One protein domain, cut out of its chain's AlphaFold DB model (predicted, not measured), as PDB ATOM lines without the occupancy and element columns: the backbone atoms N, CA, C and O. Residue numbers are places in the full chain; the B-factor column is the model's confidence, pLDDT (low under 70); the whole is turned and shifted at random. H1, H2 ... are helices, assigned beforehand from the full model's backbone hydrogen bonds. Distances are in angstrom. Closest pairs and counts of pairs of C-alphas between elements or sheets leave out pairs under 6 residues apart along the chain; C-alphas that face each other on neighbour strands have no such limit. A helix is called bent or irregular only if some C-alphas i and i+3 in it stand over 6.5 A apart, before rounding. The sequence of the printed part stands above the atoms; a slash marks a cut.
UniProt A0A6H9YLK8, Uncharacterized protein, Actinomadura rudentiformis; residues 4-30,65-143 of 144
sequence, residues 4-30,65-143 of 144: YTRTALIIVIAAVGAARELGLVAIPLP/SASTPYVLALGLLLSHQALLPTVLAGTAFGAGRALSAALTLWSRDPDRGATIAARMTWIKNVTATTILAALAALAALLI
ATOM      1  N   TYR A   4     -13.864  20.801  34.042       89.81
ATOM      2  CA  TYR A   4     -13.057  21.507  33.043       89.81
ATOM      3  C   TYR A   4     -11.959  22.376  33.662       89.81
ATOM      4  O   TYR A   4     -10.817  22.345  33.210       89.81
ATOM      5  N   THR A   5     -12.272  23.112  34.734       90.50
ATOM      6  CA  THR A   5     -11.295  23.955  35.441       90.50
ATOM      7  C   THR A   5     -10.185  23.108  36.054       90.50
ATOM      8  O   THR A   5      -9.011  23.458  35.961       90.50
ATOM      9  N   ARG A   6     -10.545  21.965  36.646       90.06
ATOM     10  CA  ARG A   6      -9.589  21.012  37.216       90.06
ATOM     11  C   ARG A   6      -8.662  20.440  36.143       90.06
ATOM     12  O   ARG A   6      -7.452  20.443  36.335       90.06
ATOM     13  N   THR A   7      -9.213  19.974  35.025       91.94
ATOM     14  CA  THR A   7      -8.420  19.429  33.914       91.94
ATOM     15  C   THR A   7      -7.486  20.479  33.328       91.94
ATOM     16  O   THR A   7      -6.296  20.209  33.175       91.94
ATOM     17  N   ALA A   8      -7.986  21.691  33.072       93.88
ATOM     18  CA  ALA A   8      -7.156  22.794  32.601       93.88
ATOM     19  C   ALA A   8      -5.998  23.068  33.573       93.88
ATOM     20  O   ALA A   8      -4.854  23.183  33.145       93.88
ATOM     21  N   LEU A   9      -6.268  23.087  34.882       95.19
ATOM     22  CA  LEU A   9      -5.243  23.308  35.898       95.19
ATOM     23  C   LEU A   9      -4.182  22.195  35.920       95.19
ATOM     24  O   LEU A   9      -2.993  22.497  35.984       95.19
ATOM     25  N   ILE A  10      -4.589  20.923  35.821       95.31
ATOM     26  CA  ILE A  10      -3.663  19.778  35.750       95.31
ATOM     27  C   ILE A  10      -2.745  19.904  34.528       95.31
ATOM     28  O   ILE A  10      -1.527  19.777  34.664       95.31
ATOM     29  N   ILE A  11      -3.313  20.192  33.352       96.19
ATOM     30  CA  ILE A  11      -2.555  20.338  32.102       96.19
ATOM     31  C   ILE A  11      -1.588  21.521  32.195       96.19
ATOM     32  O   ILE A  11      -0.418  21.376  31.852       96.19
ATOM     33  N   VAL A  12      -2.044  22.673  32.695       96.75
ATOM     34  CA  VAL A  12      -1.205  23.869  32.848       96.75
ATOM     35  C   VAL A  12      -0.039  23.603  33.798       96.75
ATOM     36  O   VAL A  12       1.099  23.900  33.450       96.75
ATOM     37  N   ILE A  13      -0.279  22.994  34.965       96.25
ATOM     38  CA  ILE A  13       0.789  22.664  35.923       96.25
ATOM     39  C   ILE A  13       1.801  21.701  35.296       96.25
ATOM     40  O   ILE A  13       3.010  21.899  35.434       96.25
ATOM     41  N   ALA A  14       1.324  20.683  34.578       96.75
ATOM     42  CA  ALA A  14       2.191  19.729  33.904       96.75
ATOM     43  C   ALA A  14       3.027  20.389  32.794       96.75
ATOM     44  O   ALA A  14       4.230  20.143  32.698       96.75
ATOM     45  N   ALA A  15       2.416  21.268  31.997       97.19
ATOM     46  CA  ALA A  15       3.084  21.991  30.921       97.19
ATOM     47  C   ALA A  15       4.133  22.970  31.462       97.19
ATOM     48  O   ALA A  15       5.253  23.005  30.959       97.19
ATOM     49  N   VAL A  16       3.813  23.708  32.528       96.94
ATOM     50  CA  VAL A  16       4.757  24.608  33.210       96.94
ATOM     51  C   VAL A  16       5.927  23.821  33.804       96.94
ATOM     52  O   VAL A  16       7.078  24.230  33.664       96.94
ATOM     53  N   GLY A  17       5.658  22.666  34.419       96.06
ATOM     54  CA  GLY A  17       6.695  21.773  34.932       96.06
ATOM     55  C   GLY A  17       7.653  21.279  33.848       96.06
ATOM     56  O   GLY A  17       8.870  21.325  34.039       96.06
ATOM     57  N   ALA A  18       7.114  20.867  32.698       96.50
ATOM     58  CA  ALA A  18       7.903  20.457  31.539       96.50
ATOM     59  C   ALA A  18       8.690  21.625  30.933       96.50
ATOM     60  O   ALA A  18       9.890  21.493  30.704       96.50
ATOM     61  N   ALA A  19       8.059  22.787  30.750       96.44
ATOM     62  CA  ALA A  19       8.719  23.996  30.268       96.44
ATOM     63  C   ALA A  19       9.890  24.403  31.178       96.44
ATOM     64  O   ALA A  19      10.943  24.802  30.686       96.44
ATOM     65  N   ARG A  20       9.738  24.248  32.499       95.69
ATOM     66  CA  ARG A  20      10.800  24.509  33.475       95.69
ATOM     67  C   ARG A  20      11.979  23.556  33.305       95.69
ATOM     68  O   ARG A  20      13.116  24.017  33.314       95.69
ATOM     69  N   GLU A  21      11.742  22.250  33.162       94.88
ATOM     70  CA  GLU A  21      12.841  21.287  32.954       94.88
ATOM     71  C   GLU A  21      13.547  21.499  31.611       94.88
ATOM     72  O   GLU A  21      14.770  21.439  31.550       94.88
ATOM     73  N   LEU A  22      12.796  21.868  30.570       94.62
ATOM     74  CA  LEU A  22      13.339  22.231  29.258       94.62
ATOM     75  C   LEU A  22      14.104  23.569  29.254       94.62
ATOM     76  O   LEU A  22      14.669  23.936  28.227       94.62
ATOM     77  N   GLY A  23      14.128  24.303  30.371       93.25
ATOM     78  CA  GLY A  23      14.825  25.585  30.491       93.25
ATOM     79  C   GLY A  23      14.091  26.771  29.857       93.25
ATOM     80  O   GLY A  23      14.685  27.833  29.702       93.25
ATOM     81  N   LEU A  24      12.810  26.616  29.507       96.00
ATOM     82  CA  LEU A  24      11.992  27.677  28.907       96.00
ATOM     83  C   LEU A  24      11.497  28.695  29.944       96.00
ATOM     84  O   LEU A  24      11.226  29.842  29.601       96.00
ATOM     85  N   VAL A  25      11.365  28.285  31.211       95.19
ATOM     86  CA  VAL A  25      10.942  29.155  32.320       95.19
ATOM     87  C   VAL A  25      11.776  28.902  33.575       95.19
ATOM     88  O   VAL A  25      12.096  27.762  33.912       95.19
ATOM     89  N   ALA A  26      12.093  29.971  34.309       90.06
ATOM     90  CA  ALA A  26      12.841  29.907  35.562       90.06
ATOM     91  C   ALA A  26      11.892  30.076  36.756       90.06
ATOM     92  O   ALA A  26      11.564  31.191  37.153       90.06
ATOM     93  N   ILE A  27      11.446  28.954  37.326       90.19
ATOM     94  CA  ILE A  27      10.570  28.939  38.505       90.19
ATOM     95  C   ILE A  27      11.325  28.287  39.673       90.19
ATOM     96  O   ILE A  27      11.800  27.150  39.523       90.19
ATOM     97  N   PRO A  28      11.455  28.969  40.828       88.50
ATOM     98  CA  PRO A  28      12.046  28.369  42.016       88.50
ATOM     99  C   PRO A  28      11.134  27.256  42.542       88.50
ATOM    100  O   PRO A  28       9.926  27.433  42.678       88.50
ATOM    101  N   LEU A  29      11.716  26.092  42.833       86.81
ATOM    102  CA  LEU A  29      10.973  24.969  43.400       86.81
ATOM    103  C   LEU A  29      10.831  25.131  44.921       86.81
ATOM    104  O   LEU A  29      11.745  25.667  45.555       86.81
ATOM    105  N   PRO A  30       9.739  24.626  45.525       83.12
ATOM    106  CA  PRO A  30       9.569  24.570  46.975       83.12
ATOM    107  C   PRO A  30      10.460  23.457  47.550       83.12
ATOM    108  O   PRO A  30      10.004  22.388  47.954       83.12
ATOM    109  N   SER A  65      15.889  18.587  42.762       86.56
ATOM    110  CA  SER A  65      16.182  19.544  41.683       86.56
ATOM    111  C   SER A  65      15.263  19.470  40.454       86.56
ATOM    112  O   SER A  65      15.383  20.316  39.561       86.56
ATOM    113  N   ALA A  66      14.415  18.443  40.378       90.94
ATOM    114  CA  ALA A  66      13.460  18.222  39.299       90.94
ATOM    115  C   ALA A  66      12.061  18.675  39.743       90.94
ATOM    116  O   ALA A  66      11.645  18.384  40.862       90.94
ATOM    117  N   SER A  67      11.322  19.343  38.859       93.88
ATOM    118  CA  SER A  67       9.931  19.759  39.081       93.88
ATOM    119  C   SER A  67       8.961  18.576  39.106       93.88
ATOM    120  O   SER A  67       7.899  18.635  39.720       93.88
ATOM    121  N   THR A  68       9.348  17.477  38.467       94.00
ATOM    122  CA  THR A  68       8.510  16.325  38.145       94.00
ATOM    123  C   THR A  68       7.791  15.696  39.351       94.00
ATOM    124  O   THR A  68       6.587  15.463  39.248       94.00
ATOM    125  N   PRO A  69       8.437  15.479  40.519       93.81
ATOM    126  CA  PRO A  69       7.754  14.956  41.707       93.81
ATOM    127  C   PRO A  69       6.678  15.905  42.253       93.81
ATOM    128  O   PRO A  69       5.619  15.455  42.684       93.81
ATOM    129  N   TYR A  70       6.920  17.218  42.190       94.19
ATOM    130  CA  TYR A  70       5.961  18.236  42.630       94.19
ATOM    131  C   TYR A  70       4.748  18.298  41.699       94.19
ATOM    132  O   TYR A  70       3.608  18.336  42.160       94.19
ATOM    133  N   VAL A  71       4.993  18.253  40.387       96.31
ATOM    134  CA  VAL A  71       3.951  18.213  39.351       96.31
ATOM    135  C   VAL A  71       3.078  16.971  39.511       96.31
ATOM    136  O   VAL A  71       1.855  17.081  39.481       96.31
ATOM    137  N   LEU A  72       3.687  15.800  39.731       95.88
ATOM    138  CA  LEU A  72       2.957  14.554  39.952       95.88
ATOM    139  C   LEU A  72       2.076  14.631  41.204       95.88
ATOM    140  O   LEU A  72       0.893  14.307  41.135       95.88
ATOM    141  N   ALA A  73       2.626  15.099  42.328       94.81
ATOM    142  CA  ALA A  73       1.876  15.240  43.576       94.81
ATOM    143  C   ALA A  73       0.669  16.182  43.420       94.81
ATOM    144  O   ALA A  73      -0.438  15.839  43.836       94.81
ATOM    145  N   LEU A  74       0.856  17.333  42.763       95.44
ATOM    146  CA  LEU A  74      -0.236  18.259  42.455       95.44
ATOM    147  C   LEU A  74      -1.262  17.638  41.503       95.44
ATOM    148  O   LEU A  74      -2.459  17.788  41.727       95.44
ATOM    149  N   GLY A  75      -0.822  16.913  40.473       94.88
ATOM    150  CA  GLY A  75      -1.711  16.226  39.536       94.88
ATOM    151  C   GLY A  75      -2.602  15.189  40.223       94.88
ATOM    152  O   GLY A  75      -3.813  15.172  39.996       94.88
ATOM    153  N   LEU A  76      -2.035  14.369  41.112       94.94
ATOM    154  CA  LEU A  76      -2.771  13.372  41.899       94.94
ATOM    155  C   LEU A  76      -3.776  14.025  42.857       94.94
ATOM    156  O   LEU A  76      -4.932  13.605  42.915       94.94
ATOM    157  N   LEU A  77      -3.358  15.088  43.553       94.25
ATOM    158  CA  LEU A  77      -4.218  15.855  44.455       94.25
ATOM    159  C   LEU A  77      -5.389  16.492  43.698       94.25
ATOM    160  O   LEU A  77      -6.547  16.322  44.071       94.25
ATOM    161  N   LEU A  78      -5.095  17.202  42.606       94.06
ATOM    162  CA  LEU A  78      -6.108  17.901  41.824       94.06
ATOM    163  C   LEU A  78      -7.074  16.934  41.162       94.06
ATOM    164  O   LEU A  78      -8.268  17.214  41.141       94.06
ATOM    165  N   SER A  79      -6.603  15.788  40.669       91.94
ATOM    166  CA  SER A  79      -7.465  14.757  40.078       91.94
ATOM    167  C   SER A  79      -8.250  13.935  41.104       91.94
ATOM    168  O   SER A  79      -9.093  13.146  40.692       91.94
ATOM    169  N   HIS A  80      -8.050  14.168  42.408       91.56
ATOM    170  CA  HIS A  80      -8.706  13.431  43.495       91.56
ATOM    171  C   HIS A  80      -8.506  11.914  43.357       91.56
ATOM    172  O   HIS A  80      -9.450  11.138  43.515       91.56
ATOM    173  N   GLN A  81      -7.283  11.489  43.016       91.69
ATOM    174  CA  GLN A  81      -6.988  10.065  42.882       91.69
ATOM    175  C   GLN A  81      -7.257   9.305  44.180       91.69
ATOM    176  O   GLN A  81      -7.085   9.820  45.286       91.69
ATOM    177  N   ALA A  82      -7.618   8.033  44.023       92.94
ATOM    178  CA  ALA A  82      -7.757   7.123  45.145       92.94
ATOM    179  C   ALA A  82      -6.440   6.998  45.938       92.94
ATOM    180  O   ALA A  82      -5.339   7.292  45.456       92.94
ATOM    181  N   LEU A  83      -6.551   6.507  47.172       94.50
ATOM    182  CA  LEU A  83      -5.406   6.359  48.067       94.50
ATOM    183  C   LEU A  83      -4.318   5.456  47.467       94.50
ATOM    184  O   LEU A  83      -3.140   5.790  47.533       94.50
ATOM    185  N   LEU A  84      -4.712   4.341  46.847       96.56
ATOM    186  CA  LEU A  84      -3.781   3.350  46.311       96.56
ATOM    187  C   LEU A  84      -2.796   3.924  45.270       96.56
ATOM    188  O   LEU A  84      -1.594   3.842  45.522       96.56
ATOM    189  N   PRO A  85      -3.225   4.533  44.145       93.19
ATOM    190  CA  PRO A  85      -2.291   5.113  43.174       93.19
ATOM    191  C   PRO A  85      -1.440   6.236  43.776       93.19
ATOM    192  O   PRO A  85      -0.269   6.371  43.428       93.19
ATOM    193  N   THR A  86      -1.987   6.998  44.727       94.81
ATOM    194  CA  THR A  86      -1.247   8.054  45.429       94.81
ATOM    195  C   THR A  86      -0.116   7.481  46.284       94.81
ATOM    196  O   THR A  86       1.018   7.957  46.223       94.81
ATOM    197  N   VAL A  87      -0.395   6.414  47.037       95.81
ATOM    198  CA  VAL A  87       0.611   5.698  47.829       95.81
ATOM    199  C   VAL A  87       1.647   5.052  46.916       95.81
ATOM    200  O   VAL A  87       2.834   5.207  47.176       95.81
ATOM    201  N   LEU A  88       1.234   4.398  45.826       96.81
ATOM    202  CA  LEU A  88       2.155   3.786  44.861       96.81
ATOM    203  C   LEU A  88       3.091   4.813  44.212       96.81
ATOM    204  O   LEU A  88       4.283   4.554  44.068       96.81
ATOM    205  N   ALA A  89       2.586   5.994  43.854       95.12
ATOM    206  CA  ALA A  89       3.416   7.069  43.318       95.12
ATOM    207  C   ALA A  89       4.439   7.570  44.353       95.12
ATOM    208  O   ALA A  89       5.620   7.734  44.037       95.12
ATOM    209  N   GLY A  90       4.005   7.769  45.602       94.44
ATOM    210  CA  GLY A  90       4.882   8.182  46.699       94.44
ATOM    211  C   GLY A  90       5.949   7.138  47.040       94.44
ATOM    212  O   GLY A  90       7.120   7.482  47.218       94.44
ATOM    213  N   THR A  91       5.583   5.853  47.080       95.44
ATOM    214  CA  THR A  91       6.533   4.764  47.337       95.44
ATOM    215  C   THR A  91       7.501   4.583  46.179       95.44
ATOM    216  O   THR A  91       8.690   4.416  46.433       95.44
ATOM    217  N   ALA A  92       7.051   4.692  44.925       95.56
ATOM    218  CA  ALA A  92       7.926   4.653  43.756       95.56
ATOM    219  C   ALA A  92       8.946   5.803  43.771       95.56
ATOM    220  O   ALA A  92      10.129   5.583  43.509       95.56
ATOM    221  N   PHE A  93       8.519   7.015  44.148       94.81
ATOM    222  CA  PHE A  93       9.420   8.153  44.329       94.81
ATOM    223  C   PHE A  93      10.490   7.869  45.395       94.81
ATOM    224  O   PHE A  93      11.687   7.974  45.112       94.81
ATOM    225  N   GLY A  94      10.082   7.450  46.597       93.88
ATOM    226  CA  GLY A  94      11.017   7.125  47.678       93.88
ATOM    227  C   GLY A  94      11.952   5.961  47.330       93.88
ATOM    228  O   GLY A  94      13.159   6.038  47.571       93.88
ATOM    229  N   ALA A  95      11.424   4.913  46.693       94.94
ATOM    230  CA  ALA A  95      12.182   3.750  46.245       94.94
ATOM    231  C   ALA A  95      13.215   4.117  45.173       94.94
ATOM    232  O   ALA A  95      14.356   3.674  45.263       94.94
ATOM    233  N   GLY A  96      12.869   4.975  44.208       93.50
ATOM    234  CA  GLY A  96      13.814   5.464  43.201       93.50
ATOM    235  C   GLY A  96      15.002   6.200  43.825       93.50
ATOM    236  O   GLY A  96      16.151   5.997  43.428       93.50
ATOM    237  N   ARG A  97      14.755   6.997  44.872       92.12
ATOM    238  CA  ARG A  97      15.822   7.673  45.626       92.12
ATOM    239  C   ARG A  97      16.692   6.697  46.413       92.12
ATOM    240  O   ARG A  97      17.916   6.817  46.371       92.12
ATOM    241  N   ALA A  98      16.080   5.727  47.091       91.62
ATOM    242  CA  ALA A  98      16.803   4.679  47.809       91.62
ATOM    243  C   ALA A  98      17.670   3.840  46.855       91.62
ATOM    244  O   ALA A  98      18.847   3.608  47.129       91.62
ATOM    245  N   LEU A  99      17.123   3.466  45.695       93.31
ATOM    246  CA  LEU A  99      17.833   2.736  44.650       93.31
ATOM    247  C   LEU A  99      19.018   3.542  44.108       93.31
ATOM    248  O   LEU A  99      20.106   2.994  43.959       93.31
ATOM    249  N   SER A 100      18.857   4.846  43.871       90.56
ATOM    250  CA  SER A 100      19.966   5.706  43.439       90.56
ATOM    251  C   SER A 100      21.121   5.714  44.449       90.56
ATOM    252  O   SER A 100      22.289   5.655  44.051       90.56
ATOM    253  N   ALA A 101      20.818   5.761  45.751       87.88
ATOM    254  CA  ALA A 101      21.828   5.686  46.806       87.88
ATOM    255  C   ALA A 101      22.502   4.301  46.853       87.88
ATOM    256  O   ALA A 101      23.731   4.222  46.886       87.88
ATOM    257  N   ALA A 102      21.724   3.216  46.771       91.31
ATOM    258  CA  ALA A 102      22.238   1.846  46.760       91.31
ATOM    259  C   ALA A 102      23.149   1.572  45.552       91.31
ATOM    260  O   ALA A 102      24.254   1.062  45.709       91.31
ATOM    261  N   LEU A 103      22.739   1.989  44.350       91.75
ATOM    262  CA  LEU A 103      23.547   1.843  43.137       91.75
ATOM    263  C   LEU A 103      24.846   2.651  43.207       91.75
ATOM    264  O   LEU A 103      25.864   2.220  42.674       91.75
ATOM    265  N   THR A 104      24.822   3.814  43.862       90.00
ATOM    266  CA  THR A 104      26.040   4.601  44.094       90.00
ATOM    267  C   THR A 104      26.999   3.832  45.000       90.00
ATOM    268  O   THR A 104      28.157   3.648  44.631       90.00
ATOM    269  N   LEU A 105      26.500   3.286  46.114       89.50
ATOM    270  CA  LEU A 105      27.287   2.459  47.032       89.50
ATOM    271  C   LEU A 105      27.871   1.209  46.349       89.50
ATOM    272  O   LEU A 105      29.029   0.867  46.579       89.50
ATOM    273  N   TRP A 106      27.088   0.531  45.509       93.62
ATOM    274  CA  TRP A 106      27.516  -0.700  44.839       93.62
ATOM    275  C   TRP A 106      28.468  -0.472  43.674       93.62
ATOM    276  O   TRP A 106      29.319  -1.319  43.429       93.62
ATOM    277  N   SER A 107      28.349   0.656  42.970       92.00
ATOM    278  CA  SER A 107      29.182   0.924  41.797       92.00
ATOM    279  C   SER A 107      30.674   0.988  42.115       92.00
ATOM    280  O   SER A 107      31.473   0.569  41.285       92.00
ATOM    281  N   ARG A 108      31.044   1.513  43.299       88.75
ATOM    282  CA  ARG A 108      32.433   1.817  43.704       88.75
ATOM    283  C   ARG A 108      33.241   2.585  42.646       88.75
ATOM    284  O   ARG A 108      34.465   2.574  42.679       88.75
ATOM    285  N   ASP A 109      32.545   3.249  41.731       90.94
ATOM    286  CA  ASP A 109      33.120   3.956  40.598       90.94
ATOM    287  C   ASP A 109      33.245   5.445  40.961       90.94
ATOM    288  O   ASP A 109      32.214   6.092  41.205       90.94
ATOM    289  N   PRO A 110      34.471   5.996  41.028       87.56
ATOM    290  CA  PRO A 110      34.683   7.401  41.360       87.56
ATOM    291  C   PRO A 110      34.083   8.355  40.312       87.56
ATOM    292  O   PRO A 110      33.661   9.456  40.673       87.56
ATOM    293  N   ASP A 111      33.951   7.928  39.052       91.62
ATOM    294  CA  ASP A 111      33.493   8.762  37.933       91.62
ATOM    295  C   ASP A 111      31.981   8.674  37.685       91.62
ATOM    296  O   ASP A 111      31.409   9.401  36.856       91.62
ATOM    297  N   ARG A 112      31.273   7.831  38.447       88.12
ATOM    298  CA  ARG A 112      29.819   7.666  38.333       88.12
ATOM    299  C   ARG A 112      29.075   8.993  38.470       88.12
ATOM    300  O   ARG A 112      28.101   9.226  37.754       88.12
ATOM    301  N   GLY A 113      29.522   9.857  39.381       88.00
ATOM    302  CA  GLY A 113      28.919  11.172  39.600       88.00
ATOM    303  C   GLY A 113      28.953  12.039  38.341       88.00
ATOM    304  O   GLY A 113      27.920  12.580  37.942       88.00
ATOM    305  N   ALA A 114      30.107  12.099  37.671       91.06
ATOM    306  CA  ALA A 114      30.279  12.838  36.422       91.06
ATOM    307  C   ALA A 114      29.422  12.243  35.293       91.06
ATOM    308  O   ALA A 114      28.726  12.970  34.582       91.06
ATOM    309  N   THR A 115      29.383  10.913  35.188       91.50
ATOM    310  CA  THR A 115      28.571  10.206  34.186       91.50
ATOM    311  C   THR A 115      27.071  10.472  34.362       91.50
ATOM    312  O   THR A 115      26.352  10.699  33.385       91.50
ATOM    313  N   ILE A 116      26.579  10.472  35.605       90.44
ATOM    314  CA  ILE A 116      25.181  10.800  35.916       90.44
ATOM    315  C   ILE A 116      24.902  12.278  35.631       90.44
ATOM    316  O   ILE A 116      23.869  12.592  35.039       90.44
ATOM    317  N   ALA A 117      25.811  13.180  36.007       90.75
ATOM    318  CA  ALA A 117      25.665  14.610  35.760       90.75
ATOM    319  C   ALA A 117      25.535  14.921  34.259       90.75
ATOM    320  O   ALA A 117      24.629  15.656  33.872       90.75
ATOM    321  N   ALA A 118      26.349  14.281  33.411       94.31
ATOM    322  CA  ALA A 118      26.291  14.435  31.955       94.31
ATOM    323  C   ALA A 118      24.941  14.004  31.349       94.31
ATOM    324  O   ALA A 118      24.506  14.548  30.337       94.31
ATOM    325  N   ARG A 119      24.247  13.046  31.976       93.12
ATOM    326  CA  ARG A 119      22.937  12.539  31.528       93.12
ATOM    327  C   ARG A 119      21.756  13.227  32.214       93.12
ATOM    328  O   ARG A 119      20.616  13.028  31.801       93.12
ATOM    329  N   MET A 120      22.004  14.027  33.250       91.31
ATOM    330  CA  MET A 120      20.970  14.546  34.146       91.31
ATOM    331  C   MET A 120      19.932  15.402  33.418       91.31
ATOM    332  O   MET A 120      18.738  15.230  33.648       91.31
ATOM    333  N   THR A 121      20.367  16.288  32.518       93.00
ATOM    334  CA  THR A 121      19.459  17.126  31.716       93.00
ATOM    335  C   THR A 121      18.521  16.268  30.873       93.00
ATOM    336  O   THR A 121      17.314  16.488  30.866       93.00
ATOM    337  N   TRP A 122      19.053  15.234  30.218       94.94
ATOM    338  CA  TRP A 122      18.244  14.326  29.408       94.94
ATOM    339  C   TRP A 122      17.243  13.538  30.262       94.94
ATOM    340  O   TRP A 122      16.060  13.501  29.935       94.94
ATOM    341  N   ILE A 123      17.688  12.981  31.395       93.75
ATOM    342  CA  ILE A 123      16.823  12.243  32.330       93.75
ATOM    343  C   ILE A 123      15.671  13.132  32.814       93.75
ATOM    344  O   ILE A 123      14.514  12.711  32.793       93.75
ATOM    345  N   LYS A 124      15.967  14.371  33.222       93.81
ATOM    346  CA  LYS A 124      14.958  15.340  33.666       93.81
ATOM    347  C   LYS A 124      13.942  15.650  32.574       93.81
ATOM    348  O   LYS A 124      12.745  15.533  32.827       93.81
ATOM    349  N   ASN A 125      14.412  15.953  31.365       95.31
ATOM    350  CA  ASN A 125      13.549  16.298  30.237       95.31
ATOM    351  C   ASN A 125      12.620  15.140  29.868       95.31
ATOM    352  O   ASN A 125      11.409  15.335  29.808       95.31
ATOM    353  N   VAL A 126      13.158  13.924  29.714       96.31
ATOM    354  CA  VAL A 126      12.363  12.727  29.387       96.31
ATOM    355  C   VAL A 126      11.331  12.432  30.473       96.31
ATOM    356  O   VAL A 126      10.171  12.136  30.174       96.31
ATOM    357  N   THR A 127      11.718  12.545  31.745       95.12
ATOM    358  CA  THR A 127      10.790  12.309  32.859       95.12
ATOM    359  C   THR A 127       9.681  13.363  32.858       95.12
ATOM    360  O   THR A 127       8.512  13.026  33.021       95.12
ATOM    361  N   ALA A 128      10.017  14.635  32.625       95.75
ATOM    362  CA  ALA A 128       9.047  15.725  32.590       95.75
ATOM    363  C   ALA A 128       8.047  15.587  31.434       95.75
ATOM    364  O   ALA A 128       6.845  15.729  31.653       95.75
ATOM    365  N   THR A 129       8.511  15.237  30.230       95.75
ATOM    366  CA  THR A 129       7.628  14.987  29.079       95.75
ATOM    367  C   THR A 129       6.743  13.764  29.296       95.75
ATOM    368  O   THR A 129       5.570  13.782  28.933       95.75
ATOM    369  N   THR A 130       7.269  12.721  29.944       96.69
ATOM    370  CA  THR A 130       6.495  11.520  30.291       96.69
ATOM    371  C   THR A 130       5.381  11.847  31.286       96.69
ATOM    372  O   THR A 130       4.242  11.427  31.094       96.69
ATOM    373  N   ILE A 131       5.676  12.641  32.322       95.69
ATOM    374  CA  ILE A 131       4.664  13.075  33.295       95.69
ATOM    375  C   ILE A 131       3.617  13.982  32.650       95.69
ATOM    376  O   ILE A 131       2.432  13.812  32.930       95.69
ATOM    377  N   LEU A 132       4.021  14.898  31.767       97.06
ATOM    378  CA  LEU A 132       3.083  15.719  31.006       97.06
ATOM    379  C   LEU A 132       2.106  14.852  30.204       97.06
ATOM    380  O   LEU A 132       0.897  15.041  30.318       97.06
ATOM    381  N   ALA A 133       2.617  13.876  29.452       97.12
ATOM    382  CA  ALA A 133       1.785  12.967  28.671       97.12
ATOM    383  C   ALA A 133       0.839  12.139  29.559       97.12
ATOM    384  O   ALA A 133      -0.355  12.057  29.278       97.12
ATOM    385  N   ALA A 134       1.344  11.578  30.662       95.19
ATOM    386  CA  ALA A 134       0.547  10.775  31.588       95.19
ATOM    387  C   ALA A 134      -0.581  11.587  32.248       95.19
ATOM    388  O   ALA A 134      -1.720  11.123  32.319       95.19
ATOM    389  N   LEU A 135      -0.294  12.811  32.700       95.00
ATOM    390  CA  LEU A 135      -1.299  13.681  33.315       95.00
ATOM    391  C   LEU A 135      -2.298  14.230  32.294       95.00
ATOM    392  O   LEU A 135      -3.471  14.360  32.630       95.00
ATOM    393  N   ALA A 136      -1.878  14.509  31.059       94.56
ATOM    394  CA  ALA A 136      -2.792  14.895  29.986       94.56
ATOM    395  C   ALA A 136      -3.761  13.753  29.635       94.56
ATOM    396  O   ALA A 136      -4.964  13.988  29.527       94.56
ATOM    397  N   ALA A 137      -3.261  12.517  29.538       94.38
ATOM    398  CA  ALA A 137      -4.092  11.334  29.318       94.38
ATOM    399  C   ALA A 137      -5.085  11.118  30.471       94.38
ATOM    400  O   ALA A 137      -6.278  10.932  30.237       94.38
ATOM    401  N   LEU A 138      -4.618  11.225  31.720       91.44
ATOM    402  CA  LEU A 138      -5.488  11.163  32.894       91.44
ATOM    403  C   LEU A 138      -6.556  12.264  32.869       91.44
ATOM    404  O   LEU A 138      -7.715  12.008  33.172       91.44
ATOM    405  N   ALA A 139      -6.182  13.489  32.506       90.81
ATOM    406  CA  ALA A 139      -7.100  14.618  32.482       90.81
ATOM    407  C   ALA A 139      -8.169  14.490  31.382       90.81
ATOM    408  O   ALA A 139      -9.308  14.900  31.603       90.81
ATOM    409  N   ALA A 140      -7.832  13.879  30.241       89.75
ATOM    410  CA  ALA A 140      -8.795  13.546  29.194       89.75
ATOM    411  C   ALA A 140      -9.849  12.542  29.694       89.75
ATOM    412  O   ALA A 140     -11.040  12.745  29.473       89.75
ATOM    413  N   LEU A 141      -9.428  11.525  30.454       89.25
ATOM    414  CA  LEU A 141     -10.333  10.547  31.071       89.25
ATOM    415  C   LEU A 141     -11.268  11.153  32.132       89.25
ATOM    416  O   LEU A 141     -12.283  10.554  32.447       89.25
ATOM    417  N   LEU A 142     -10.940  12.319  32.700       85.38
ATOM    418  CA  LEU A 142     -11.783  12.993  33.700       85.38
ATOM    419  C   LEU A 142     -12.927  13.823  33.093       85.38
ATOM    420  O   LEU A 142     -13.763  14.317  33.853       85.38
ATOM    421  N   ILE A 143     -12.905  14.059  31.776       85.69
ATOM    422  CA  ILE A 143     -13.934  14.816  31.041       85.69
ATOM    423  C   ILE A 143     -14.752  13.898  30.113       85.69
ATOM    424  O   ILE A 143     -15.867  14.268  29.752       85.69
TER     425      ILE A 143
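This is residues 4 to 30 and 65 to 143 of the 144 residues of an uncharacterized protein of Actinomadura rudentiformis (UniProt A0A6H9YLK8). Four helices run back and forth along one long axis: H1, H2 and H4 are side by side as a three-helix bundle, and H3 is set off from it, coming near H2 with its first part. Between H3 and H4 there is an open gap, closed at one end of the long axis by the tight link of residues 108 to 111, and the first part of H4 reaches out beyond the bundle to this link. The printed part has 106 residues with four named helices, in the order H1, H2, H3, H4, and no named strand; the class is all helix. It is only just compact, close to loose, with a radius of gyration of the C-alphas of 15.5 A, and its C-alphas span 50 by 33 by 23 A, only just elongated.

Begin with the bundle, three helices side by side: H1, residues 4 to 21, H2, residues 68 to 78, and H4, residues 112 to 141. H1 and H2 touch with 13 pairs of C-alphas within 8 A; look at Ile 10 and Gly 75, whose C-alphas, the closest of the two helices, are 5.5 A apart. They run opposite ways at a shallow tilt of 5 degrees. H1 also touches H4, and here the closest C-alphas are those of Ala 18 and Ala 128, 5.0 A apart; the two run opposite ways at a shallow tilt of 15 degrees. H2 touches H4, with residues 124 to 135 of H4 alone; the C-alphas of Thr 68 and Ala 128 come closest, at 5.6 A, and the two helices run the same way at a shallow tilt of 19 degrees. Now go outward to H3, residues 83 to 107, which touches no helix. It is close to H2 but not clearly touching, with the C-alphas of Leu 76 and Thr 86 closest at 6.6 A. H3 and H4 are also close but not clearly touching; their closest C-alphas, those of Thr 104 and Arg 112, are 7.5 A apart, while their centres are 15.5 A apart. H1 and H3 are apart. In the backbones of H1, H2 and H3 every O i to N i+4 pair is within hydrogen-bond range, and in H4 24 of 26 are.

Find C-alpha 4 at (-13.057, 21.507, 33.043); from there H1 runs 25.9 A to C-alpha 21 at (12.841, 21.287, 32.954). H2 runs from Thr 68 to Leu 78, 15.2 A from first to last C-alpha. H3 starts at Leu 83 and reaches Ser 107 after 35.6 A. H4, the longest helix with 30 residues, runs 40.9 A from Arg 112 to C-alpha 141 at (-10.333, 10.547, 31.071). Look near residue 119 for its kink of 49 degrees; H4 is irregular there, with C-alphas 118 and 121 at 7.3 A.

The two C-alphas farthest apart are those of Tyr 4 and Arg 108, at 50.7 A, while the first and last printed C-alphas, those of Tyr 4 and Ile 143, are 7.0 A apart. Residues 94 to 102 of H3 stand free, as do residues 105 to 111, of which 105 to 107 belong to H3, and residues 114 to 119 of H4. Without these stretches the body spans 43 by 30 by 22 A. Residues 31 to 64 are not printed; C-alphas 30 and 65 are 9.8 A apart across this cut, in the link from H1 to H2. The links from H2 to H3 and from H3 to H4 are tight, with 4 residues each. The mean pLDDT of the printed part is 93.1, and no printed residue is under 70.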